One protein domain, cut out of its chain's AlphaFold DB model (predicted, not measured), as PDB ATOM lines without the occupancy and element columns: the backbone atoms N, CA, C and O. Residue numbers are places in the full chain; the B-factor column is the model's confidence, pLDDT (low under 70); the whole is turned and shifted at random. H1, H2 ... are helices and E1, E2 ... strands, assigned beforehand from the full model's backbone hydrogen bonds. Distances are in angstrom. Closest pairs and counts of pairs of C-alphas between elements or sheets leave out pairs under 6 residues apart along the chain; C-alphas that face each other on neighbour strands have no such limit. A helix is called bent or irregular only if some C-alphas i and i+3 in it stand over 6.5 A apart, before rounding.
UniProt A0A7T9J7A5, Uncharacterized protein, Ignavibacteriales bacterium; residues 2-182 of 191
ATOM      1  N   LYS A   2      16.392 -24.256 166.125       68.12
ATOM      2  CA  LYS A   2      16.584 -25.649 165.647       68.12
ATOM      3  C   LYS A   2      15.309 -26.322 165.103       68.12
ATOM      4  O   LYS A   2      15.373 -27.012 164.097       68.12
ATOM      5  N   SER A   3      14.151 -26.083 165.723       68.19
ATOM      6  CA  SER A   3      12.859 -26.632 165.277       68.19
ATOM      7  C   SER A   3      12.428 -26.143 163.889       68.19
ATOM      8  O   SER A   3      11.932 -26.934 163.099       68.19
ATOM      9  N   LEU A   4      12.660 -24.866 163.564       70.69
ATOM     10  CA  LEU A   4      12.302 -24.282 162.263       70.69
ATOM     11  C   LEU A   4      13.135 -24.876 161.123       70.69
ATOM     12  O   LEU A   4      12.601 -25.163 160.059       70.69
ATOM     13  N   ILE A   5      14.421 -25.131 161.377       75.31
ATOM     14  CA  ILE A   5      15.331 -25.767 160.417       75.31
ATOM     15  C   ILE A   5      14.875 -27.200 160.106       75.31
ATOM     16  O   ILE A   5      14.849 -27.608 158.951       75.31
ATOM     17  N   ILE A   6      14.462 -27.958 161.127       78.44
ATOM     18  CA  ILE A   6      13.947 -29.323 160.938       78.44
ATOM     19  C   ILE A   6      12.654 -29.306 160.114       78.44
ATOM     20  O   ILE A   6      12.531 -30.081 159.169       78.44
ATOM     21  N   ILE A   7      11.711 -28.411 160.436       76.88
ATOM     22  CA  ILE A   7      10.455 -28.261 159.680       76.88
ATOM     23  C   ILE A   7      10.746 -27.920 158.216       76.88
ATOM     24  O   ILE A   7      10.131 -28.504 157.327       76.88
ATOM     25  N   TYR A   8      11.710 -27.031 157.968       78.00
ATOM     26  CA  TYR A   8      12.144 -26.666 156.624       78.00
ATOM     27  C   TYR A   8      12.683 -27.871 155.837       78.00
ATOM     28  O   TYR A   8      12.199 -28.148 154.744       78.00
ATOM     29  N   TYR A   9      13.608 -28.654 156.405       82.25
ATOM     30  CA  TYR A   9      14.129 -29.844 155.721       82.25
ATOM     31  C   TYR A   9      13.051 -30.898 155.465       82.25
ATOM     32  O   TYR A   9      13.013 -31.481 154.383       82.25
ATOM     33  N   ILE A  10      12.156 -31.128 156.432       83.38
ATOM     34  CA  ILE A  10      11.019 -32.037 156.256       83.38
ATOM     35  C   ILE A  10      10.159 -31.563 155.082       83.38
ATOM     36  O   ILE A  10       9.870 -32.348 154.179       83.38
ATOM     37  N   PHE A  11       9.802 -30.279 155.063       84.00
ATOM     38  CA  PHE A  11       9.051 -29.662 153.975       84.00
ATOM     39  C   PHE A  11       9.729 -29.891 152.616       84.00
ATOM     40  O   PHE A  11       9.092 -30.434 151.711       84.00
ATOM     41  N   THR A  12      11.018 -29.568 152.486       84.25
ATOM     42  CA  THR A  12      11.768 -29.743 151.233       84.25
ATOM     43  C   THR A  12      11.778 -31.202 150.781       84.25
ATOM     44  O   THR A  12      11.530 -31.486 149.612       84.25
ATOM     45  N   VAL A  13      12.005 -32.147 151.700       88.19
ATOM     46  CA  VAL A  13      12.017 -33.583 151.384       88.19
ATOM     47  C   VAL A  13      10.660 -34.042 150.852       88.19
ATOM     48  O   VAL A  13      10.610 -34.693 149.809       88.19
ATOM     49  N   PHE A  14       9.555 -33.687 151.517       90.38
ATOM     50  CA  PHE A  14       8.218 -34.069 151.054       90.38
ATOM     51  C   PHE A  14       7.920 -33.508 149.659       90.38
ATOM     52  O   PHE A  14       7.453 -34.252 148.795       90.38
ATOM     53  N   TRP A  15       8.243 -32.236 149.412       93.31
ATOM     54  CA  TRP A  15       8.035 -31.616 148.104       93.31
ATOM     55  C   TRP A  15       8.899 -32.232 147.004       93.31
ATOM     56  O   TRP A  15       8.385 -32.449 145.909       93.31
ATOM     57  N   LEU A  16      10.149 -32.610 147.286       93.62
ATOM     58  CA  LEU A  16      11.024 -33.293 146.321       93.62
ATOM     59  C   LEU A  16      10.446 -34.611 145.802       93.62
ATOM     60  O   LEU A  16      10.697 -34.971 144.651       93.62
ATOM     61  N   PHE A  17       9.639 -35.314 146.597       94.75
ATOM     62  CA  PHE A  17       9.007 -36.554 146.152       94.75
ATOM     63  C   PHE A  17       7.747 -36.334 145.294       94.75
ATOM     64  O   PHE A  17       7.383 -37.210 144.502       94.75
ATOM     65  N   VAL A  18       7.078 -35.179 145.410       95.50
ATOM     66  CA  VAL A  18       5.806 -34.907 144.711       95.50
ATOM     67  C   VAL A  18       5.938 -35.037 143.185       95.50
ATOM     68  O   VAL A  18       5.118 -35.747 142.591       95.50
ATOM     69  N   PRO A  19       6.956 -34.460 142.513       96.12
ATOM     70  CA  PRO A  19       7.122 -34.587 141.066       96.12
ATOM     71  C   PRO A  19       7.164 -36.038 140.586       96.12
ATOM     72  O   PRO A  19       6.563 -36.357 139.562       96.12
ATOM     73  N   PHE A  20       7.800 -36.946 141.334       94.88
ATOM     74  CA  PHE A  20       7.854 -38.364 140.966       94.88
ATOM     75  C   PHE A  20       6.459 -38.991 140.925       94.88
ATOM     76  O   PHE A  20       6.145 -39.752 140.009       94.88
ATOM     77  N   ARG A  21       5.576 -38.624 141.862       93.75
ATOM     78  CA  ARG A  21       4.179 -39.082 141.853       93.75
ATOM     79  C   ARG A  21       3.367 -38.480 140.708       93.75
ATOM     80  O   ARG A  21       2.482 -39.141 140.149       93.75
ATOM     81  N   GLN A  22       3.658 -37.227 140.382       94.56
ATOM     82  CA  GLN A  22       3.002 -36.477 139.312       94.56
ATOM     83  C   GLN A  22       3.606 -36.767 137.931       94.56
ATOM     84  O   GLN A  22       3.163 -36.188 136.937       94.56
ATOM     85  N   TYR A  23       4.569 -37.688 137.835       92.81
ATOM     86  CA  TYR A  23       5.152 -38.123 136.574       92.81
ATOM     87  C   TYR A  23       4.059 -38.587 135.594       92.81
ATOM     88  O   TYR A  23       3.112 -39.281 135.970       92.81
ATOM     89  N   ARG A  24       4.177 -38.173 134.324       90.69
ATOM     90  CA  ARG A  24       3.181 -38.369 133.243       90.69
ATOM     91  C   ARG A  24       1.843 -37.638 133.416       90.69
ATOM     92  O   ARG A  24       0.916 -37.898 132.653       90.69
ATOM     93  N   THR A  25       1.719 -36.723 134.372       93.50
ATOM     94  CA  THR A  25       0.598 -35.770 134.409       93.50
ATOM     95  C   THR A  25       1.013 -34.446 133.776       93.50
ATOM     96  O   THR A  25       2.204 -34.131 133.695       93.50
ATOM     97  N   ARG A  26       0.040 -33.624 133.372       93.31
ATOM     98  CA  ARG A  26       0.326 -32.259 132.890       93.31
ATOM     99  C   ARG A  26       0.869 -31.335 133.988       93.31
ATOM    100  O   ARG A  26       1.472 -30.318 133.677       93.31
ATOM    101  N   PHE A  27       0.717 -31.722 135.256       95.25
ATOM    102  CA  PHE A  27       1.225 -30.985 136.412       95.25
ATOM    103  C   PHE A  27       2.652 -31.377 136.822       95.25
ATOM    104  O   PHE A  27       3.196 -30.771 137.738       95.25
ATOM    105  N   PHE A  28       3.294 -32.328 136.130       96.50
ATOM    106  CA  PHE A  28       4.662 -32.747 136.446       96.50
ATOM    107  C   PHE A  28       5.650 -31.573 136.518       96.50
ATOM    108  O   PHE A  28       6.318 -31.405 137.533       96.50
ATOM    109  N   LEU A  29       5.725 -30.748 135.466       96.88
ATOM    110  CA  LEU A  29       6.659 -29.617 135.410       96.88
ATOM    111  C   LEU A  29       6.339 -28.525 136.448       96.88
ATOM    112  O   LEU A  29       7.273 -28.099 137.125       96.88
ATOM    113  N   PRO A  30       5.070 -28.100 136.640       96.44
ATOM    114  CA  PRO A  30       4.702 -27.230 137.756       96.44
ATOM    115  C   PRO A  30       5.176 -27.739 139.124       96.44
ATOM    116  O   PRO A  30       5.815 -26.999 139.866       96.44
ATOM    117  N   PHE A  31       4.921 -29.012 139.448       96.81
ATOM    118  CA  PHE A  31       5.355 -29.588 140.724       96.81
ATOM    119  C   PHE A  31       6.874 -29.711 140.825       96.81
ATOM    120  O   PHE A  31       7.423 -29.508 141.903       96.81
ATOM    121  N   LEU A  32       7.559 -30.019 139.720       97.06
ATOM    122  CA  LEU A  32       9.018 -30.065 139.676       97.06
ATOM    123  C   LEU A  32       9.629 -28.697 139.986       97.06
ATOM    124  O   LEU A  32      10.581 -28.627 140.758       97.06
ATOM    125  N   LEU A  33       9.061 -27.622 139.433       96.88
ATOM    126  CA  LEU A  33       9.515 -26.266 139.727       96.88
ATOM    127  C   LEU A  33       9.329 -25.926 141.211       96.88
ATOM    128  O   LEU A  33      10.279 -25.474 141.839       96.88
ATOM    129  N   LEU A  34       8.145 -26.195 141.779       94.19
ATOM    130  CA  LEU A  34       7.868 -25.958 143.204       94.19
ATOM    131  C   LEU A  34       8.812 -26.746 144.123       94.19
ATOM    132  O   LEU A  34       9.273 -26.233 145.134       94.19
ATOM    133  N   ALA A  35       9.111 -27.995 143.770       94.69
ATOM    134  CA  ALA A  35       9.977 -28.856 144.565       94.69
ATOM    135  C   ALA A  35      11.452 -28.433 144.531       94.69
ATOM    136  O   ALA A  35      12.177 -28.629 145.506       94.69
ATOM    137  N   LEU A  36      11.904 -27.885 143.400       94.69
ATOM    138  CA  LEU A  36      13.296 -27.497 143.199       94.69
ATOM    139  C   LEU A  36      13.569 -26.026 143.518       94.69
ATOM    140  O   LEU A  36      14.732 -25.698 143.730       94.69
ATOM    141  N   SER A  37      12.560 -25.148 143.577       92.88
ATOM    142  CA  SER A  37      12.780 -23.707 143.766       92.88
ATOM    143  C   SER A  37      13.605 -23.408 145.014       92.88
ATOM    144  O   SER A  37      14.568 -22.654 144.952       92.88
ATOM    145  N   ASP A  38      13.274 -24.028 146.137       89.19
ATOM    146  CA  ASP A  38      13.949 -23.776 147.407       89.19
ATOM    147  C   ASP A  38      15.381 -24.358 147.433       89.19
ATOM    148  O   ASP A  38      16.318 -23.612 147.733       89.19
ATOM    149  N   PRO A  39      15.615 -25.632 147.041       90.38
ATOM    150  CA  PRO A  39      16.967 -26.163 146.863       90.38
ATOM    151  C   PRO A  39      17.837 -25.357 145.894       90.38
ATOM    152  O   PRO A  39      19.018 -25.152 146.169       90.38
ATOM    153  N   ILE A  40      17.268 -24.897 144.772       91.38
ATOM    154  CA  ILE A  40      17.979 -24.061 143.798       91.38
ATOM    155  C   ILE A  40      18.370 -22.736 144.456       91.38
ATOM    156  O   ILE A  40      19.529 -22.347 144.357       91.38
ATOM    157  N   TYR A  41      17.454 -22.072 145.166       90.00
ATOM    158  CA  TYR A  41      17.770 -20.813 145.840       90.00
ATOM    159  C   TYR A  41      18.959 -20.973 146.787       90.00
ATOM    160  O   TYR A  41      19.931 -20.235 146.672       90.00
ATOM    161  N   ILE A  42      18.924 -21.985 147.660       86.12
ATOM    162  CA  ILE A  42      20.008 -22.245 148.616       86.12
ATOM    163  C   ILE A  42      21.326 -22.538 147.898       86.12
ATOM    164  O   ILE A  42      22.359 -21.989 148.271       86.12
ATOM    165  N   ALA A  43      21.303 -23.393 146.872       87.19
ATOM    166  CA  ALA A  43      22.513 -23.776 146.151       87.19
ATOM    167  C   ALA A  43      23.180 -22.585 145.441       87.19
ATOM    168  O   ALA A  43      24.404 -22.556 145.318       87.19
ATOM    169  N   PHE A  44      22.389 -21.611 144.981       84.31
ATOM    170  CA  PHE A  44      22.883 -20.443 144.252       84.31
ATOM    171  C   PHE A  44      23.056 -19.187 145.112       84.31
ATOM    172  O   PHE A  44      23.731 -18.264 144.657       84.31
ATOM    173  N   TYR A  45      22.516 -19.147 146.333       83.06
ATOM    174  CA  TYR A  45      22.598 -17.983 147.225       83.06
ATOM    175  C   TYR A  45      24.044 -17.538 147.481       83.06
ATOM    176  O   TYR A  45      24.345 -16.348 147.451       83.06
ATOM    177  N   GLU A  46      24.953 -18.503 147.644       76.88
ATOM    178  CA  GLU A  46      26.386 -18.254 147.856       76.88
ATOM    179  C   GLU A  46      27.107 -17.745 146.592       76.88
ATOM    180  O   GLU A  46      28.165 -17.126 146.681       76.88
ATOM    181  N   LEU A  47      26.556 -18.007 145.400       84.44
ATOM    182  CA  LEU A  47      27.170 -17.645 144.115       84.44
ATOM    183  C   LEU A  47      26.669 -16.299 143.592       84.44
ATOM    184  O   LEU A  47      27.432 -15.542 142.991       84.44
ATOM    185  N   VAL A  48      25.381 -16.014 143.785       81.94
ATOM    186  CA  VAL A  48      24.742 -14.772 143.357       81.94
ATOM    187  C   VAL A  48      23.849 -14.294 144.503       81.94
ATOM    188  O   VAL A  48      22.791 -14.886 144.723       81.94
ATOM    189  N   PRO A  49      24.230 -13.222 145.224       76.44
ATOM    190  CA  PRO A  49      23.425 -12.682 146.313       76.44
ATOM    191  C   PRO A  49      22.207 -11.944 145.738       76.44
ATOM    192  O   PRO A  49      22.186 -10.720 145.612       76.44
ATOM    193  N   VAL A  50      21.195 -12.711 145.337       82.94
ATOM    194  CA  VAL A  50      19.889 -12.210 144.899       82.94
ATOM    195  C   VAL A  50      18.968 -12.147 146.112       82.94
ATOM    196  O   VAL A  50      18.926 -13.076 146.927       82.94
ATOM    197  N   LYS A  51      18.204 -11.056 146.233       86.31
ATOM    198  CA  LYS A  51      17.160 -10.956 147.258       86.31
ATOM    199  C   LYS A  51      16.162 -12.099 147.083       86.31
ATOM    200  O   LYS A  51      15.779 -12.439 145.965       86.31
ATOM    201  N   THR A  52      15.726 -12.674 148.194       86.25
ATOM    202  CA  THR A  52      14.776 -13.791 148.212       86.25
ATOM    203  C   THR A  52      13.508 -13.481 147.410       86.25
ATOM    204  O   THR A  52      13.082 -14.290 146.591       86.25
ATOM    205  N   ASP A  53      12.957 -12.279 147.573       87.38
ATOM    206  CA  ASP A  53      11.706 -11.863 146.924       87.38
ATOM    207  C   ASP A  53      11.858 -11.747 145.402       87.38
ATOM    208  O   ASP A  53      10.993 -12.176 144.639       87.38
ATOM    209  N   ASP A  54      13.013 -11.255 144.951       90.12
ATOM    210  CA  ASP A  54      13.367 -11.133 143.536       90.12
ATOM    211  C   ASP A  54      13.486 -12.513 142.878       90.12
ATOM    212  O   ASP A  54      12.996 -12.736 141.767       90.12
ATOM    213  N   TYR A  55      14.090 -13.466 143.590       91.75
ATOM    214  CA  TYR A  55      14.160 -14.856 143.154       91.75
ATOM    215  C   TYR A  55      12.766 -15.491 143.043       91.75
ATOM    216  O   TYR A  55      12.444 -16.111 142.021       91.75
ATOM    217  N   TYR A  56      11.916 -15.316 144.060       91.50
ATOM    218  CA  TYR A  56      10.556 -15.857 144.046       91.50
ATOM    219  C   TYR A  56       9.683 -15.216 142.966       91.50
ATOM    220  O   TYR A  56       8.872 -15.922 142.363       91.50
ATOM    221  N   LEU A  57       9.881 -13.937 142.641       94.06
ATOM    222  CA  LEU A  57       9.214 -13.294 141.511       94.06
ATOM    223  C   LEU A  57       9.562 -13.997 140.191       94.06
ATOM    224  O   LEU A  57       8.663 -14.369 139.431       94.06
ATOM    225  N   VAL A  58      10.851 -14.244 139.933       94.12
ATOM    226  CA  VAL A  58      11.298 -14.958 138.724       94.12
ATOM    227  C   VAL A  58      10.707 -16.367 138.673       94.12
ATOM    228  O   VAL A  58      10.145 -16.765 137.648       94.12
ATOM    229  N   MET A  59      10.763 -17.107 139.784       95.62
ATOM    230  CA  MET A  59      10.181 -18.451 139.856       95.62
ATOM    231  C   MET A  59       8.665 -18.438 139.644       95.62
ATOM    232  O   MET A  59       8.146 -19.315 138.954       95.62
ATOM    233  N   SER A  60       7.957 -17.418 140.127       96.38
ATOM    234  CA  SER A  60       6.508 -17.260 139.931       96.38
ATOM    235  C   SER A  60       6.142 -16.996 138.470       96.38
ATOM    236  O   SER A  60       5.158 -17.542 137.971       96.38
ATOM    237  N   ILE A  61       6.956 -16.225 137.739       97.25
ATOM    238  CA  ILE A  61       6.775 -16.008 136.293       97.25
ATOM    239  C   ILE A  61       6.946 -17.328 135.524       97.25
ATOM    240  O   ILE A  61       6.137 -17.652 134.646       97.25
ATOM    241  N   ILE A  62       7.972 -18.117 135.862       97.62
ATOM    242  CA  ILE A  62       8.189 -19.441 135.257       97.62
ATOM    243  C   ILE A  62       7.023 -20.373 135.614       97.62
ATOM    244  O   ILE A  62       6.504 -21.079 134.747       97.62
ATOM    245  N   PHE A  63       6.562 -20.341 136.865       97.69
ATOM    246  CA  PHE A  63       5.433 -21.141 137.329       97.69
ATOM    247  C   PHE A  63       4.153 -20.801 136.558       97.69
ATOM    248  O   PHE A  63       3.499 -21.706 136.040       97.69
ATOM    249  N   LEU A  64       3.849 -19.513 136.364       97.56
ATOM    250  CA  LEU A  64       2.719 -19.053 135.553       97.56
ATOM    251  C   LEU A  64       2.766 -19.620 134.129       97.56
ATOM    252  O   LEU A  64       1.758 -20.134 133.636       97.56
ATOM    253  N   TYR A  65       3.934 -19.580 133.480       97.38
ATOM    254  CA  TYR A  65       4.107 -20.189 132.160       97.38
ATOM    255  C   TYR A  65       3.746 -21.680 132.180       97.38
ATOM    256  O   TYR A  65       2.974 -22.146 131.341       97.38
ATOM    257  N   LEU A  66       4.273 -22.432 133.147       97.06
ATOM    258  CA  LEU A  66       4.025 -23.872 133.248       97.06
ATOM    259  C   LEU A  66       2.557 -24.192 133.558       97.06
ATOM    260  O   LEU A  66       2.038 -25.189 133.056       97.06
ATOM    261  N   MET A  67       1.873 -23.343 134.325       96.56
ATOM    262  CA  MET A  67       0.466 -23.519 134.695       96.56
ATOM    263  C   MET A  67      -0.507 -23.259 133.540       96.56
ATOM    264  O   MET A  67      -1.569 -23.873 133.476       96.56
ATOM    265  N   MET A  68      -0.135 -22.417 132.575       96.12
ATOM    266  CA  MET A  68      -0.939 -22.116 131.381       96.12
ATOM    267  C   MET A  68      -0.749 -23.150 130.251       96.12
ATOM    268  O   MET A  68      -0.735 -22.804 129.064       96.12
ATOM    269  N   PHE A  69      -0.566 -24.430 130.582       93.44
ATOM    270  CA  PHE A  69      -0.268 -25.485 129.602       93.44
ATOM    271  C   PHE A  69      -1.385 -25.710 128.565       93.44
ATOM    272  O   PHE A  69      -1.105 -26.210 127.478       93.44
ATOM    273  N   ASP A  70      -2.631 -25.335 128.870       91.44
ATOM    274  CA  ASP A  70      -3.805 -25.499 128.003       91.44
ATOM    275  C   ASP A  70      -4.174 -24.225 127.215       91.44
ATOM    276  O   ASP A  70      -5.151 -24.204 126.462       91.44
ATOM    277  N   VAL A  71      -3.387 -23.157 127.373       93.56
ATOM    278  CA  VAL A  71      -3.540 -21.892 126.649       93.56
ATOM    279  C   VAL A  71      -2.651 -21.899 125.405       93.56
ATOM    280  O   VAL A  71      -1.538 -22.426 125.410       93.56
ATOM    281  N   LYS A  72      -3.120 -21.272 124.316       95.38
ATOM    282  CA  LYS A  72      -2.340 -21.128 123.076       95.38
ATOM    283  C   LYS A  72      -0.972 -20.504 123.371       95.38
ATOM    284  O   LYS A  72      -0.893 -19.451 124.005       95.38
ATOM    285  N   THR A  73       0.088 -21.092 122.815       94.19
ATOM    286  CA  THR A  73       1.482 -20.689 123.061       94.19
ATOM    287  C   THR A  73       1.728 -19.193 122.867       94.19
ATOM    288  O   THR A  73       2.378 -18.580 123.706       94.19
ATOM    289  N   LYS A  74       1.165 -18.574 121.815       95.75
ATOM    290  CA  LYS A  74       1.302 -17.124 121.568       95.75
ATOM    291  C   LYS A  74       0.754 -16.284 122.726       95.75
ATOM    292  O   LYS A  74       1.422 -15.365 123.180       95.75
ATOM    293  N   THR A  75      -0.434 -16.624 123.224       94.88
ATOM    294  CA  THR A  75      -1.062 -15.937 124.361       94.88
ATOM    295  C   THR A  75      -0.268 -16.164 125.639       94.88
ATOM    296  O   THR A  75       0.004 -15.213 126.362       94.88
ATOM    297  N   ARG A  76       0.165 -17.405 125.888       94.56
ATOM    298  CA  ARG A  76       0.989 -17.755 127.049       94.56
ATOM    299  C   ARG A  76       2.300 -16.963 127.086       94.56
ATOM    300  O   ARG A  76       2.626 -16.376 128.108       94.56
ATOM    301  N   ILE A  77       3.020 -16.911 125.964       95.75
ATOM    302  CA  ILE A  77       4.251 -16.121 125.836       95.75
ATOM    303  C   ILE A  77       3.953 -14.630 126.018       95.75
ATOM    304  O   ILE A  77       4.682 -13.962 126.738       95.75
ATOM    305  N   GLY A  78       2.869 -14.114 125.428       96.38
ATOM    306  CA  GLY A  78       2.471 -12.713 125.586       96.38
ATOM    307  C   GLY A  78       2.231 -12.314 127.046       96.38
ATOM    308  O   GLY A  78       2.720 -11.275 127.477       96.38
ATOM    309  N   VAL A  79       1.547 -13.162 127.823       94.94
ATOM    310  CA  VAL A  79       1.322 -12.937 129.263       94.94
ATOM    311  C   VAL A  79       2.636 -12.960 130.048       94.94
ATOM    312  O   VAL A  79       2.858 -12.100 130.894       94.94
ATOM    313  N   VAL A  80       3.539 -13.898 129.748       95.88
ATOM    314  CA  VAL A  80       4.858 -13.948 130.399       95.88
ATOM    315  C   VAL A  80       5.691 -12.719 130.065       95.88
ATOM    316  O   VAL A  80       6.239 -12.105 130.971       95.88
ATOM    317  N   ILE A  81       5.754 -12.320 128.791       96.25
ATOM    318  CA  ILE A  81       6.470 -11.111 128.368       96.25
ATOM    319  C   ILE A  81       5.902  -9.885 129.081       96.25
ATOM    320  O   ILE A  81       6.679  -9.063 129.553       96.25
ATOM    321  N   PHE A  82       4.576  -9.779 129.207       96.69
ATOM    322  CA  PHE A  82       3.946  -8.708 129.974       96.69
ATOM    323  C   PHE A  82       4.485  -8.659 131.411       96.69
ATOM    324  O   PHE A  82       5.017  -7.629 131.809       96.69
ATOM    325  N   PHE A  83       4.456  -9.771 132.153       95.94
ATOM    326  CA  PHE A  83       4.964  -9.798 133.530       95.94
ATOM    327  C   PHE A  83       6.475  -9.563 133.635       95.94
ATOM    328  O   PHE A  83       6.916  -8.872 134.551       95.94
ATOM    329  N   VAL A  84       7.269 -10.069 132.686       95.12
ATOM    330  CA  VAL A  84       8.710  -9.787 132.617       95.12
ATOM    331  C   VAL A  84       8.953  -8.291 132.416       95.12
ATOM    332  O   VAL A  84       9.728  -7.697 133.160       95.12
ATOM    333  N   LEU A  85       8.261  -7.643 131.478       94.62
ATOM    334  CA  LEU A  85       8.411  -6.204 131.247       94.62
ATOM    335  C   LEU A  85       7.927  -5.382 132.449       94.62
ATOM    336  O   LEU A  85       8.599  -4.435 132.853       94.62
ATOM    337  N   THR A  86       6.809  -5.775 133.065       92.38
ATOM    338  CA  THR A  86       6.289  -5.136 134.282       92.38
ATOM    339  C   THR A  86       7.208  -5.333 135.487       92.38
ATOM    340  O   THR A  86       7.164  -4.510 136.393       92.38
ATOM    341  N   SER A  87       8.067  -6.358 135.507       91.19
ATOM    342  CA  SER A  87       9.036  -6.560 136.594       91.19
ATOM    343  C   SER A  87      10.230  -5.597 136.553       91.19
ATOM    344  O   SER A  87      10.805  -5.306 137.598       91.19
ATOM    345  N   ILE A  88      10.577  -5.039 135.382       89.81
ATOM    346  CA  ILE A  88      11.771  -4.189 135.210       89.81
ATOM    347  C   ILE A  88      11.788  -2.992 136.183       89.81
ATOM    348  O   ILE A  88      12.800  -2.807 136.861       89.81
ATOM    349  N   PRO A  89      10.703  -2.202 136.337       86.06
ATOM    350  CA  PRO A  89      10.676  -1.097 137.292       86.06
ATOM    351  C   PRO A  89      10.855  -1.541 138.749       86.06
ATOM    352  O   PRO A  89      11.467  -0.811 139.521       86.06
ATOM    353  N   PHE A  90      10.362  -2.727 139.125       84.75
ATOM    354  CA  PHE A  90      10.495  -3.246 140.492       84.75
ATOM    355  C   PHE A  90      11.946  -3.620 140.816       84.75
ATOM    356  O   PHE A  90      12.389  -3.406 141.938       84.75
ATOM    357  N   PHE A  91      12.712  -4.099 139.831       82.88
ATOM    358  CA  PHE A  91      14.146  -4.342 140.008       82.88
ATOM    359  C   PHE A  91      14.983  -3.055 139.991       82.88
ATOM    360  O   PHE A  91      16.015  -2.982 140.653       82.88
ATOM    361  N   MET A  92      14.562  -2.038 139.232       81.81
ATOM    362  CA  MET A  92      15.308  -0.778 139.098       81.81
ATOM    363  C   MET A  92      15.053   0.211 140.243       81.81
ATOM    364  O   MET A  92      15.916   1.038 140.537       81.81
ATOM    365  N   ILE A  93      13.882   0.158 140.884       79.62
ATOM    366  CA  ILE A  93      13.472   1.114 141.916       79.62
ATOM    367  C   ILE A  93      13.524   0.427 143.282       79.62
ATOM    368  O   ILE A  93      12.659  -0.374 143.622       79.62
ATOM    369  N   SER A  94      14.507   0.798 144.106       65.19
ATOM    370  CA  SER A  94      14.843   0.116 145.367       65.19
ATOM    371  C   SER A  94      13.725   0.035 146.417       65.19
ATOM    372  O   SER A  94      13.850  -0.742 147.359       65.19
ATOM    373  N   ASN A  95      12.668   0.842 146.282       68.19
ATOM    374  CA  ASN A  95      11.576   0.954 147.255       68.19
ATOM    375  C   ASN A  95      10.299   0.202 146.840       68.19
ATOM    376  O   ASN A  95       9.327   0.202 147.594       68.19
ATOM    377  N   LEU A  96      10.262  -0.405 145.651       70.31
ATOM    378  CA  LEU A  96       9.119  -1.193 145.188       70.31
ATOM    379  C   LEU A  96       9.309  -2.659 145.597       70.31
ATOM    380  O   LEU A  96      10.232  -3.318 145.133       70.31
ATOM    381  N   SER A  97       8.427  -3.178 146.458       81.94
ATOM    382  CA  SER A  97       8.458  -4.596 146.843       81.94
ATOM    383  C   SER A  97       8.027  -5.483 145.670       81.94
ATOM    384  O   SER A  97       6.915  -5.349 145.145       81.94
ATOM    385  N   THR A  98       8.897  -6.417 145.276       89.00
ATOM    386  CA  THR A  98       8.617  -7.455 144.270       89.00
ATOM    387  C   THR A  98       7.551  -8.454 144.737       89.00
ATOM    388  O   THR A  98       6.940  -9.137 143.906       89.00
ATOM    389  N   GLU A  99       7.225  -8.479 146.033       88.06
ATOM    390  CA  GLU A  99       6.153  -9.306 146.595       88.06
ATOM    391  C   GLU A  99       4.773  -8.927 146.045       88.06
ATOM    392  O   GLU A  99       3.948  -9.809 145.809       88.06
ATOM    393  N   ILE A 100       4.507  -7.639 145.782       89.81
ATOM    394  CA  ILE A 100       3.215  -7.194 145.228       89.81
ATOM    395  C   ILE A 100       3.010  -7.794 143.835       89.81
ATOM    396  O   ILE A 100       1.941  -8.323 143.530       89.81
ATOM    397  N   LEU A 101       4.038  -7.739 142.986       92.81
ATOM    398  CA  LEU A 101       3.963  -8.318 141.649       92.81
ATOM    399  C   LEU A 101       3.846  -9.846 141.715       92.81
ATOM    400  O   LEU A 101       3.070 -10.438 140.965       92.81
ATOM    401  N   THR A 102       4.552 -10.468 142.660       94.62
ATOM    402  CA  THR A 102       4.452 -11.905 142.947       94.62
ATOM    403  C   THR A 102       3.026 -12.300 143.350       94.62
ATOM    404  O   THR A 102       2.468 -13.237 142.777       94.62
ATOM    405  N   LEU A 103       2.379 -11.539 144.240       94.31
ATOM    406  CA  LEU A 103       0.976 -11.733 144.622       94.31
ATOM    407  C   LEU A 103       0.042 -11.639 143.406       94.31
ATOM    408  O   LEU A 103      -0.841 -12.480 143.244       94.31
ATOM    409  N   VAL A 104       0.240 -10.643 142.533       95.62
ATOM    410  CA  VAL A 104      -0.563 -10.487 141.307       95.62
ATOM    411  C   VAL A 104      -0.387 -11.690 140.378       95.62
ATOM    412  O   VAL A 104      -1.375 -12.195 139.843       95.62
ATOM    413  N   ILE A 105       0.839 -12.189 140.207       97.19
ATOM    414  CA  ILE A 105       1.105 -13.386 139.400       97.19
ATOM    415  C   ILE A 105       0.379 -14.600 139.985       97.19
ATOM    416  O   ILE A 105      -0.350 -15.273 139.257       97.19
ATOM    417  N   HIS A 106       0.498 -14.845 141.291       97.44
ATOM    418  CA  HIS A 106      -0.222 -15.931 141.958       97.44
ATOM    419  C   HIS A 106      -1.748 -15.765 141.871       97.44
ATOM    420  O   HIS A 106      -2.473 -16.748 141.732       97.44
ATOM    421  N   ALA A 107      -2.268 -14.534 141.837       97.88
ATOM    422  CA  ALA A 107      -3.697 -14.303 141.621       97.88
ATOM    423  C   ALA A 107      -4.124 -14.725 140.204       97.88
ATOM    424  O   ALA A 107      -5.184 -15.331 140.026       97.88
ATOM    425  N   VAL A 108      -3.282 -14.483 139.195       97.88
ATOM    426  CA  VAL A 108      -3.510 -14.994 137.834       97.88
ATOM    427  C   VAL A 108      -3.435 -16.522 137.800       97.88
ATOM    428  O   VAL A 108      -4.293 -17.154 137.182       97.88
ATOM    429  N   ILE A 109      -2.468 -17.136 138.485       98.06
ATOM    430  CA  ILE A 109      -2.346 -18.602 138.577       98.06
ATOM    431  C   ILE A 109      -3.583 -19.212 139.243       98.06
ATOM    432  O   ILE A 109      -4.137 -20.192 138.741       98.06
ATOM    433  N   PHE A 110      -4.078 -18.592 140.312       98.38
ATOM    434  CA  PHE A 110      -5.318 -18.982 140.970       98.38
ATOM    435  C   PHE A 110      -6.515 -18.948 140.006       98.38
ATOM    436  O   PHE A 110      -7.277 -19.913 139.933       98.38
ATOM    437  N   ILE A 111      -6.644 -17.899 139.186       97.88
ATOM    438  CA  ILE A 111      -7.683 -17.819 138.144       97.88
ATOM    439  C   ILE A 111      -7.511 -18.932 137.095       97.88
ATOM    440  O   ILE A 111      -8.499 -19.547 136.680       97.88
ATOM    441  N   VAL A 112      -6.276 -19.238 136.680       97.19
ATOM    442  CA  VAL A 112      -5.983 -20.349 135.753       97.19
ATOM    443  C   VAL A 112      -6.429 -21.689 136.351       97.19
ATOM    444  O   VAL A 112      -7.083 -22.479 135.667       97.19
ATOM    445  N   LEU A 113      -6.152 -21.929 137.631       97.38
ATOM    446  CA  LEU A 113      -6.573 -23.137 138.344       97.38
ATOM    447  C   LEU A 113      -8.093 -23.243 138.490       97.38
ATOM    448  O   LEU A 113      -8.656 -24.311 138.231       97.38
ATOM    449  N   LEU A 114      -8.770 -22.142 138.828       97.38
ATOM    450  CA  LEU A 114     -10.233 -22.085 138.854       97.38
ATOM    451  C   LEU A 114     -10.828 -22.408 137.482       97.38
ATOM    452  O   LEU A 114     -11.789 -23.174 137.393       97.38
ATOM    453  N   ARG A 115     -10.234 -21.889 136.400       96.50
ATOM    454  CA  ARG A 115     -10.639 -22.233 135.031       96.50
ATOM    455  C   ARG A 115     -10.459 -23.727 134.757       96.50
ATOM    456  O   ARG A 115     -11.379 -24.339 134.217       96.50
ATOM    457  N   ILE A 116      -9.322 -24.322 135.125       95.06
ATOM    458  CA  ILE A 116      -9.073 -25.765 134.945       95.06
ATOM    459  C   ILE A 116     -10.142 -26.590 135.674       95.06
ATOM    460  O   ILE A 116     -10.722 -27.504 135.077       95.06
ATOM    461  N   LEU A 117     -10.439 -26.241 136.929       94.81
ATOM    462  CA  LEU A 117     -11.470 -26.888 137.738       94.81
ATOM    463  C   LEU A 117     -12.862 -26.760 137.092       94.81
ATOM    464  O   LEU A 117     -13.559 -27.764 136.922       94.81
ATOM    465  N   ALA A 118     -13.252 -25.549 136.684       95.19
ATOM    466  CA  ALA A 118     -14.566 -25.272 136.106       95.19
ATOM    467  C   ALA A 118     -14.772 -25.967 134.750       95.19
ATOM    468  O   ALA A 118     -15.828 -26.553 134.503       95.19
ATOM    469  N   VAL A 119     -13.755 -25.959 133.881       94.31
ATOM    470  CA  VAL A 119     -13.799 -26.664 132.591       94.31
ATOM    471  C   VAL A 119     -13.904 -28.174 132.810       94.31
ATOM    472  O   VAL A 119     -14.722 -28.825 132.156       94.31
ATOM    473  N   HIS A 120     -13.137 -28.739 133.749       91.88
ATOM    474  CA  HIS A 120     -13.226 -30.167 134.064       91.88
ATOM    475  C   HIS A 120     -14.628 -30.554 134.545       91.88
ATOM    476  O   HIS A 120     -15.207 -31.514 134.025       91.88
ATOM    477  N   PHE A 121     -15.180 -29.775 135.477       91.94
ATOM    478  CA  PHE A 121     -16.524 -29.974 136.009       91.94
ATOM    479  C   PHE A 121     -17.602 -29.874 134.924       91.94
ATOM    480  O   PHE A 121     -18.498 -30.715 134.868       91.94
ATOM    481  N   SER A 122     -17.499 -28.890 134.028       92.62
ATOM    482  CA  SER A 122     -18.441 -28.712 132.918       92.62
ATOM    483  C   SER A 122     -18.480 -29.932 131.988       92.62
ATOM    484  O   SER A 122     -19.561 -30.401 131.628       92.62
ATOM    485  N   LEU A 123     -17.307 -30.489 131.660       90.69
ATOM    486  CA  LEU A 123     -17.177 -31.627 130.745       90.69
ATOM    487  C   LEU A 123     -17.558 -32.972 131.380       90.69
ATOM    488  O   LEU A 123     -18.137 -33.817 130.705       90.69
ATOM    489  N   HIS A 124     -17.238 -33.188 132.660       88.94
ATOM    490  CA  HIS A 124     -17.346 -34.512 133.293       88.94
ATOM    491  C   HIS A 124     -18.407 -34.605 134.394       88.94
ATOM    492  O   HIS A 124     -18.624 -35.696 134.921       88.94
ATOM    493  N   ARG A 125     -19.037 -33.483 134.777       87.06
ATOM    494  CA  ARG A 125     -20.025 -33.382 135.873       87.06
ATOM    495  C   ARG A 125     -19.538 -33.950 137.209       87.06
ATOM    496  O   ARG A 125     -20.316 -34.405 138.043       87.06
ATOM    497  N   ASN A 126     -18.230 -33.906 137.422       86.69
ATOM    498  CA  ASN A 126     -17.596 -34.278 138.673       86.69
ATOM    499  C   ASN A 126     -16.486 -33.289 139.019       86.69
ATOM    500  O   ASN A 126     -15.895 -32.647 138.149       86.69
ATOM    501  N   ILE A 127     -16.231 -33.155 140.315       88.62
ATOM    502  CA  ILE A 127     -15.101 -32.389 140.831       88.62
ATOM    503  C   ILE A 127     -13.976 -33.378 141.105       88.62
ATOM    504  O   ILE A 127     -14.122 -34.288 141.924       88.62
ATOM    505  N   LEU A 128     -12.850 -33.206 140.413       91.25
ATOM    506  CA  LEU A 128     -11.636 -33.948 140.717       91.25
ATOM    507  C   LEU A 128     -11.025 -33.364 141.994       91.25
ATOM    508  O   LEU A 128     -10.644 -32.191 142.014       91.25
ATOM    509  N   ILE A 129     -10.892 -34.184 143.041       93.00
ATOM    510  CA  ILE A 129     -10.377 -33.721 144.344       93.00
ATOM    511  C   ILE A 129      -8.966 -33.138 144.183       93.00
ATOM    512  O   ILE A 129      -8.629 -32.149 144.820       93.00
ATOM    513  N   PHE A 130      -8.173 -33.683 143.258       94.56
ATOM    514  CA  PHE A 130      -6.858 -33.150 142.915       94.56
ATOM    515  C   PHE A 130      -6.892 -31.669 142.484       94.56
ATOM    516  O   PHE A 130      -6.112 -30.876 143.003       94.56
ATOM    517  N   HIS A 131      -7.799 -31.269 141.579       94.44
ATOM    518  CA  HIS A 131      -7.903 -29.865 141.144       94.44
ATOM    519  C   HIS A 131      -8.409 -28.966 142.269       94.44
ATOM    520  O   HIS A 131      -7.912 -27.856 142.426       94.44
ATOM    521  N   LEU A 132      -9.362 -29.453 143.070       95.38
ATOM    522  CA  LEU A 132      -9.884 -28.710 144.215       95.38
ATOM    523  C   LEU A 132      -8.783 -28.424 145.243       95.38
ATOM    524  O   LEU A 132      -8.610 -27.283 145.657       95.38
ATOM    525  N   VAL A 133      -8.006 -29.442 145.619       95.94
ATOM    526  CA  VAL A 133      -6.909 -29.276 146.579       95.94
ATOM    527  C   VAL A 133      -5.816 -28.367 146.023       95.94
ATOM    528  O   VAL A 133      -5.267 -27.567 146.772       95.94
ATOM    529  N   LEU A 134      -5.551 -28.407 144.715       95.69
ATOM    530  CA  LEU A 134      -4.605 -27.492 144.073       95.69
ATOM    531  C   LEU A 134      -5.070 -26.028 144.115       95.69
ATOM    532  O   LEU A 134      -4.263 -25.146 144.395       95.69
ATOM    533  N   VAL A 135      -6.366 -25.768 143.917       97.31
ATOM    534  CA  VAL A 135      -6.961 -24.429 144.094       97.31
ATOM    535  C   VAL A 135      -6.827 -23.959 145.544       97.31
ATOM    536  O   VAL A 135      -6.447 -22.813 145.781       97.31
ATOM    537  N   ILE A 136      -7.110 -24.829 146.520       96.44
ATOM    538  CA  ILE A 136      -6.987 -24.483 147.944       96.44
ATOM    539  C   ILE A 136      -5.519 -24.205 148.299       96.44
ATOM    540  O   ILE A 136      -5.240 -23.214 148.969       96.44
ATOM    541  N   TYR A 137      -4.582 -25.030 147.826       95.44
ATOM    542  CA  TYR A 137      -3.147 -24.806 148.005       95.44
ATOM    543  C   TYR A 137      -2.728 -23.428 147.479       95.44
ATOM    544  O   TYR A 137      -2.130 -22.648 148.220       95.44
ATOM    545  N   GLU A 138      -3.113 -23.084 146.251       96.00
ATOM    546  CA  GLU A 138      -2.787 -21.783 145.660       96.00
ATOM    547  C   GLU A 138      -3.405 -20.621 146.452       96.00
ATOM    548  O   GLU A 138      -2.761 -19.598 146.684       96.00
ATOM    549  N   PHE A 139      -4.628 -20.792 146.959       95.25
ATOM    550  CA  PHE A 139      -5.247 -19.806 147.839       95.25
ATOM    551  C   PHE A 139      -4.443 -19.590 149.130       95.25
ATOM    552  O   PHE A 139      -4.304 -18.456 149.588       95.25
ATOM    553  N   THR A 140      -3.847 -20.643 149.704       92.75
ATOM    554  CA  THR A 140      -2.961 -20.474 150.869       92.75
ATOM    555  C   THR A 140      -1.689 -19.690 150.542       92.75
ATOM    556  O   THR A 140      -1.221 -18.936 151.395       92.75
ATOM    557  N   LEU A 141      -1.160 -19.794 149.314       91.31
ATOM    558  CA  LEU A 141      -0.035 -18.966 148.866       91.31
ATOM    559  C   LEU A 141      -0.434 -17.494 148.756       91.31
ATOM    560  O   LEU A 141       0.293 -16.634 149.251       91.31
ATOM    561  N   LEU A 142      -1.613 -17.200 148.199       93.56
ATOM    562  CA  LEU A 142      -2.147 -15.835 148.147       93.56
ATOM    563  C   LEU A 142      -2.258 -15.207 149.535       93.56
ATOM    564  O   LEU A 142      -1.812 -14.077 149.738       93.56
ATOM    565  N   LEU A 143      -2.806 -15.946 150.503       89.69
ATOM    566  CA  LEU A 143      -2.888 -15.469 151.882       89.69
ATOM    567  C   LEU A 143      -1.494 -15.227 152.478       89.69
ATOM    568  O   LEU A 143      -1.310 -14.250 153.200       89.69
ATOM    569  N   LYS A 144      -0.509 -16.070 152.147       86.31
ATOM    570  CA  LYS A 144       0.861 -15.927 152.652       86.31
ATOM    571  C   LYS A 144       1.538 -14.664 152.141       86.31
ATOM    572  O   LYS A 144       2.091 -13.918 152.946       86.31
ATOM    573  N   PHE A 145       1.436 -14.387 150.844       86.88
ATOM    574  CA  PHE A 145       1.946 -13.138 150.276       86.88
ATOM    575  C   PHE A 145       1.193 -11.918 150.812       86.88
ATOM    576  O   PHE A 145       1.819 -10.918 151.150       86.88
ATOM    577  N   PHE A 146      -0.130 -12.007 150.966       87.69
ATOM    578  CA  PHE A 146      -0.924 -10.926 151.549       87.69
ATOM    579  C   PHE A 146      -0.477 -10.585 152.979       87.69
ATOM    580  O   PHE A 146      -0.287  -9.411 153.297       87.69
ATOM    581  N   VAL A 147      -0.268 -11.596 153.828       85.44
ATOM    582  CA  VAL A 147       0.224 -11.405 155.203       85.44
ATOM    583  C   VAL A 147       1.641 -10.829 155.223       85.44
ATOM    584  O   VAL A 147       1.902  -9.950 156.042       85.44
ATOM    585  N   SER A 148       2.523 -11.273 154.315       81.88
ATOM    586  CA  SER A 148       3.883 -10.722 154.168       81.88
ATOM    587  C   SER A 148       3.841  -9.220 153.867       81.88
ATOM    588  O   SER A 148       4.376  -8.413 154.622       81.88
ATOM    589  N   ILE A 149       3.074  -8.828 152.842       84.31
ATOM    590  CA  ILE A 149       2.970  -7.434 152.379       84.31
ATOM    591  C   ILE A 149       2.343  -6.520 153.439       84.31
ATOM    592  O   ILE A 149       2.736  -5.363 153.589       84.31
ATOM    593  N   THR A 150       1.341  -7.014 154.172       83.44
ATOM    594  CA  THR A 150       0.618  -6.217 155.176       83.44
ATOM    595  C   THR A 150       1.321  -6.157 156.532       83.44
ATOM    596  O   THR A 150       0.844  -5.444 157.413       83.44
ATOM    597  N   ASN A 151       2.458  -6.850 156.701       73.12
ATOM    598  CA  ASN A 151       3.235  -6.898 157.944       73.12
ATOM    599  C   ASN A 151       2.375  -7.196 159.186       73.12
ATOM    600  O   ASN A 151       2.583  -6.622 160.255       73.12
ATOM    601  N   VAL A 152       1.383  -8.087 159.064       73.19
ATOM    602  CA  VAL A 152       0.548  -8.465 160.212       73.19
ATOM    603  C   VAL A 152       1.446  -9.103 161.279       73.19
ATOM    604  O   VAL A 152       2.091 -10.119 161.019       73.19
ATOM    605  N   GLU A 153       1.452  -8.550 162.498       63.38
ATOM    606  CA  GLU A 153       2.344  -8.923 163.622       63.38
ATOM    607  C   GLU A 153       2.263 -10.404 164.064       63.38
ATOM    608  O   GLU A 153       3.044 -10.874 164.889       63.38
ATOM    609  N   VAL A 154       1.358 -11.187 163.477       66.31
ATOM    610  CA  VAL A 154       1.195 -12.634 163.696       66.31
ATOM    611  C   VAL A 154       2.205 -13.466 162.874       66.31
ATOM    612  O   VAL A 154       2.172 -14.699 162.907       66.31
ATOM    613  N   GLY A 155       3.125 -12.819 162.148       66.06
ATOM    614  CA  GLY A 155       3.986 -13.414 161.117       66.06
ATOM    615  C   GLY A 155       4.635 -14.759 161.468       66.06
ATOM    616  O   GLY A 155       4.568 -15.690 160.669       66.06
ATOM    617  N   ALA A 156       5.189 -14.923 162.675       68.69
ATOM    618  CA  ALA A 156       5.836 -16.180 163.073       68.69
ATOM    619  C   ALA A 156       4.847 -17.349 163.245       68.69
ATOM    620  O   ALA A 156       5.099 -18.458 162.768       68.69
ATOM    621  N   VAL A 157       3.707 -17.111 163.903       75.25
ATOM    622  CA  VAL A 157       2.664 -18.133 164.097       75.25
ATOM    623  C   VAL A 157       2.027 -18.478 162.755       75.25
ATOM    624  O   VAL A 157       1.859 -19.653 162.430       75.25
ATOM    625  N   TYR A 158       1.742 -17.460 161.948       76.69
ATOM    626  CA  TYR A 158       1.181 -17.628 160.617       76.69
ATOM    627  C   TYR A 158       2.117 -18.429 159.693       76.69
ATOM    628  O   TYR A 158       1.677 -19.365 159.022       76.69
ATOM    629  N   TYR A 159       3.419 -18.132 159.709       72.44
ATOM    630  CA  TYR A 159       4.424 -18.884 158.957       72.44
ATOM    631  C   TYR A 159       4.450 -20.363 159.368       72.44
ATOM    632  O   TYR A 159       4.371 -21.238 158.513       72.44
ATOM    633  N   ILE A 160       4.473 -20.661 160.671       77.12
ATOM    634  CA  ILE A 160       4.493 -22.047 161.166       77.12
ATOM    635  C   ILE A 160       3.228 -22.808 160.742       77.12
ATOM    636  O   ILE A 160       3.324 -23.923 160.226       77.12
ATOM    637  N   VAL A 161       2.046 -22.214 160.931       82.62
ATOM    638  CA  VAL A 161       0.765 -22.845 160.569       82.62
ATOM    639  C   VAL A 161       0.690 -23.101 159.065       82.62
ATOM    640  O   VAL A 161       0.342 -24.207 158.646       82.62
ATOM    641  N   THR A 162       1.067 -22.118 158.244       81.69
ATOM    642  CA  THR A 162       1.067 -22.283 156.785       81.69
ATOM    643  C   THR A 162       2.087 -23.320 156.323       81.69
ATOM    644  O   THR A 162       1.752 -24.127 155.460       81.69
ATOM    645  N   SER A 163       3.273 -23.399 156.931       80.44
ATOM    646  CA  SER A 163       4.247 -24.459 156.639       80.44
ATOM    647  C   SER A 163       3.701 -25.858 156.936       80.44
ATOM    648  O   SER A 163       3.846 -26.753 156.103       80.44
ATOM    649  N   TYR A 164       3.016 -26.062 158.068       85.81
ATOM    650  CA  TYR A 164       2.377 -27.353 158.363       85.81
ATOM    651  C   TYR A 164       1.281 -27.701 157.354       85.81
ATOM    652  O   TYR A 164       1.240 -28.825 156.852       85.81
ATOM    653  N   ILE A 165       0.427 -26.734 157.012       88.94
ATOM    654  CA  ILE A 165      -0.615 -26.913 155.993       88.94
ATOM    655  C   ILE A 165       0.010 -27.289 154.639       88.94
ATOM    656  O   ILE A 165      -0.479 -28.193 153.962       88.94
ATOM    657  N   GLN A 166       1.124 -26.665 154.257       88.50
ATOM    658  CA  GLN A 166       1.819 -27.000 153.017       88.50
ATOM    659  C   GLN A 166       2.427 -28.409 153.022       88.50
ATOM    660  O   GLN A 166       2.397 -29.072 151.986       88.50
ATOM    661  N   ILE A 167       2.917 -28.905 154.164       90.38
ATOM    662  CA  ILE A 167       3.349 -30.309 154.290       90.38
ATOM    663  C   ILE A 167       2.159 -31.255 154.070       90.38
ATOM    664  O   ILE A 167       2.296 -32.248 153.355       90.38
ATOM    665  N   LEU A 168       0.977 -30.941 154.616       93.00
ATOM    666  CA  LEU A 168      -0.235 -31.737 154.374       93.00
ATOM    667  C   LEU A 168      -0.614 -31.756 152.887       93.00
ATOM    668  O   LEU A 168      -0.963 -32.815 152.363       93.00
ATOM    669  N   PHE A 169      -0.489 -30.624 152.188       95.00
ATOM    670  CA  PHE A 169      -0.680 -30.581 150.737       95.00
ATOM    671  C   PHE A 169       0.359 -31.420 149.988       95.00
ATOM    672  O   PHE A 169      -0.016 -32.179 149.094       95.00
ATOM    673  N   ALA A 170       1.637 -31.359 150.369       93.69
ATOM    674  CA  ALA A 170       2.674 -32.195 149.768       93.69
ATOM    675  C   ALA A 170       2.358 -33.690 149.939       93.69
ATOM    676  O   ALA A 170       2.359 -34.436 148.961       93.69
ATOM    677  N   ILE A 171       1.987 -34.119 151.150       93.88
ATOM    678  CA  ILE A 171       1.556 -35.498 151.430       93.88
ATOM    679  C   ILE A 171       0.343 -35.877 150.572       93.88
ATOM    680  O   ILE A 171       0.326 -36.949 149.966       93.88
ATOM    681  N   PHE A 172      -0.653 -34.995 150.462       95.38
ATOM    682  CA  PHE A 172      -1.802 -35.229 149.592       95.38
ATOM    683  C   PHE A 172      -1.366 -35.463 148.135       95.38
ATOM    684  O   PHE A 172      -1.780 -36.453 147.529       95.38
ATOM    685  N   PHE A 173      -0.492 -34.613 147.585       95.25
ATOM    686  CA  PHE A 173       0.004 -34.744 146.210       95.25
ATOM    687  C   PHE A 173       0.986 -35.911 146.012       95.25
ATOM    688  O   PHE A 173       1.208 -36.335 144.876       95.25
ATOM    689  N   LEU A 174       1.543 -36.481 147.082       94.00
ATOM    690  CA  LEU A 174       2.287 -37.746 147.028       94.00
ATOM    691  C   LEU A 174       1.378 -38.966 146.900       94.00
ATOM    692  O   LEU A 174       1.764 -39.971 146.306       94.00
ATOM    693  N   ILE A 175       0.166 -38.895 147.441       92.12
ATOM    694  CA  ILE A 175      -0.781 -40.013 147.403       92.12
ATOM    695  C   ILE A 175      -1.644 -39.912 146.144       92.12
ATOM    696  O   ILE A 175      -1.807 -40.892 145.406       92.12
ATOM    697  N   ILE A 176      -2.155 -38.716 145.857       92.56
ATOM    698  CA  ILE A 176      -3.126 -38.447 144.801       92.56
ATOM    699  C   ILE A 176      -2.461 -37.673 143.666       92.56
ATOM    700  O   ILE A 176      -1.877 -36.608 143.848       92.56
ATOM    701  N   ASN A 177      -2.610 -38.192 142.450       91.31
ATOM    702  CA  ASN A 177      -2.299 -37.455 141.232       91.31
ATOM    703  C   ASN A 177      -3.556 -37.226 140.396       91.31
ATOM    704  O   ASN A 177      -4.610 -37.815 140.654       91.31
ATOM    705  N   GLU A 178      -3.428 -36.407 139.359       87.94
ATOM    706  CA  GLU A 178      -4.531 -36.098 138.450       87.94
ATOM    707  C   GLU A 178      -5.218 -37.352 137.868       87.94
ATOM    708  O   GLU A 178      -6.438 -37.390 137.705       87.94
ATOM    709  N   ASN A 179      -4.449 -38.413 137.619       86.50
ATOM    710  CA  ASN A 179      -4.943 -39.665 137.045       86.50
ATOM    711  C   ASN A 179      -5.560 -40.624 138.077       86.50
ATOM    712  O   ASN A 179      -6.146 -41.627 137.683       86.50
ATOM    713  N   SER A 180      -5.444 -40.347 139.382       75.44
ATOM    714  CA  SER A 180      -5.856 -41.269 140.457       75.44
ATOM    715  C   SER A 180      -7.380 -41.334 140.653       75.44
ATOM    716  O   SER A 180      -7.871 -42.214 141.349       75.44
ATOM    717  N   LYS A 181      -8.135 -40.426 140.018       68.44
ATOM    718  CA  LYS A 181      -9.612 -40.380 139.962       68.44
ATOM    719  C   LYS A 181     -10.412 -40.327 141.292       68.44
ATOM    720  O   LYS A 181     -11.597 -40.656 141.215       68.44
ATOM    721  N   PRO A 182      -9.927 -39.869 142.469       75.50
ATOM    722  CA  PRO A 182     -10.866 -39.539 143.540       75.50
ATOM    723  C   PRO A 182     -11.719 -38.337 143.094       75.50
ATOM    724  O   PRO A 182     -11.191 -37.272 142.746       75.50
TER     725      PRO A 182
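This is residues 2 to 182 of the 191 residues of an uncharacterized protein of Ignavibacteriales bacterium (UniProt A0A7T9J7A5). Six roughly aligned helices or arms stand side by side in a ring, in the order H1, H2a, H3, H5, H6, H7 and back to H1, and H4 packs on the outside of that ring along H3, meeting H5 with its residues 83 to 91 alone, at residues 98 to 105 of H5. The bent helix H2 turns its arm H2b away at one end, and the short strand E1 lies at the turn from H5 to H6. The printed part has 181 residues, with seven named helices and one named strand in the order H1, H2, H3, H4, H5, E1, H6, H7; its class is mostly helix. It is compact, with a radius of gyration of the C-alphas of 16.7 A and spans of 49 by 43 by 32 A.

Start at H1, residues 2 to 21, which with residues 12 to 20 alone touches H2a, residues 28 to 35, as a helical hairpin; the closest C-alphas, of Leu 16 and Ala 35, are 4.9 A apart. By its hydrogen bonds H2 was assigned as one helix, residues 28 to 45, but it is bent: C-alphas 35 and 38 are 7.0 A apart, and H2a and H2b, residues 38 to 45, stand at a steep tilt of 57 degrees. H2a touches H3, residues 52 to 67, opposite ways at a shallow tilt of 13 degrees, closest at C-alphas 30 and 66, 5.7 A. H3, H4, residues 73 to 92, and H5, residues 98 to 124, form an up-and-down bundle, each running against the one before. H3 and H5 touch, closest at C-alphas 57 and 102, 5.2 A. H5 touches H6, residues 129 to 150, opposite ways at 19 degrees, a shallow tilt, closest at C-alphas 117 and 131, 5.8 A. H6 and H7, residues 155 to 175, form a hairpin, closest at C-alphas 137 and 169, 6.8 A. H7 touches H1, the same way at a shallow tilt of 28 degrees, closest at C-alphas 18 and 174, 5.1 A. H3 and H6 are apart. Every O i to N i+4 pair is within hydrogen-bond range in H2a, H2b, H3, H5, H6 and H7; the count is 13 of 16 in H1 and in H4.

Find C-alpha 2 at (16.584, -25.649, 165.647); from there H1 runs 30.0 A. H1 and H4 are only just irregular, C-alphas 16 and 19, and 86 and 89, being 6.7 A apart. H2a, H2b and H3 measure 10.5, 10.4 and 22.0 A, and H4 29.1 A. H5, the longest helix, covers 39.1 A from C-alpha 98 at (8.617, -7.455, 144.270). E1, residues 126 to 128, pairs with no named strand and measures 6.3 A. H6 measures 31.5 A, and H7 runs 30.3 A to C-alpha 175 at (-0.781, -40.013, 147.403).

Look for the two C-alphas farthest apart at Leu 47 and Arg 125, 50.4 A. The printed part has no cut, and no link is long. The mean pLDDT of the printed part is 89.2; residues 2 to 3, 94 to 95, 153 to 156 and 181 are under 70.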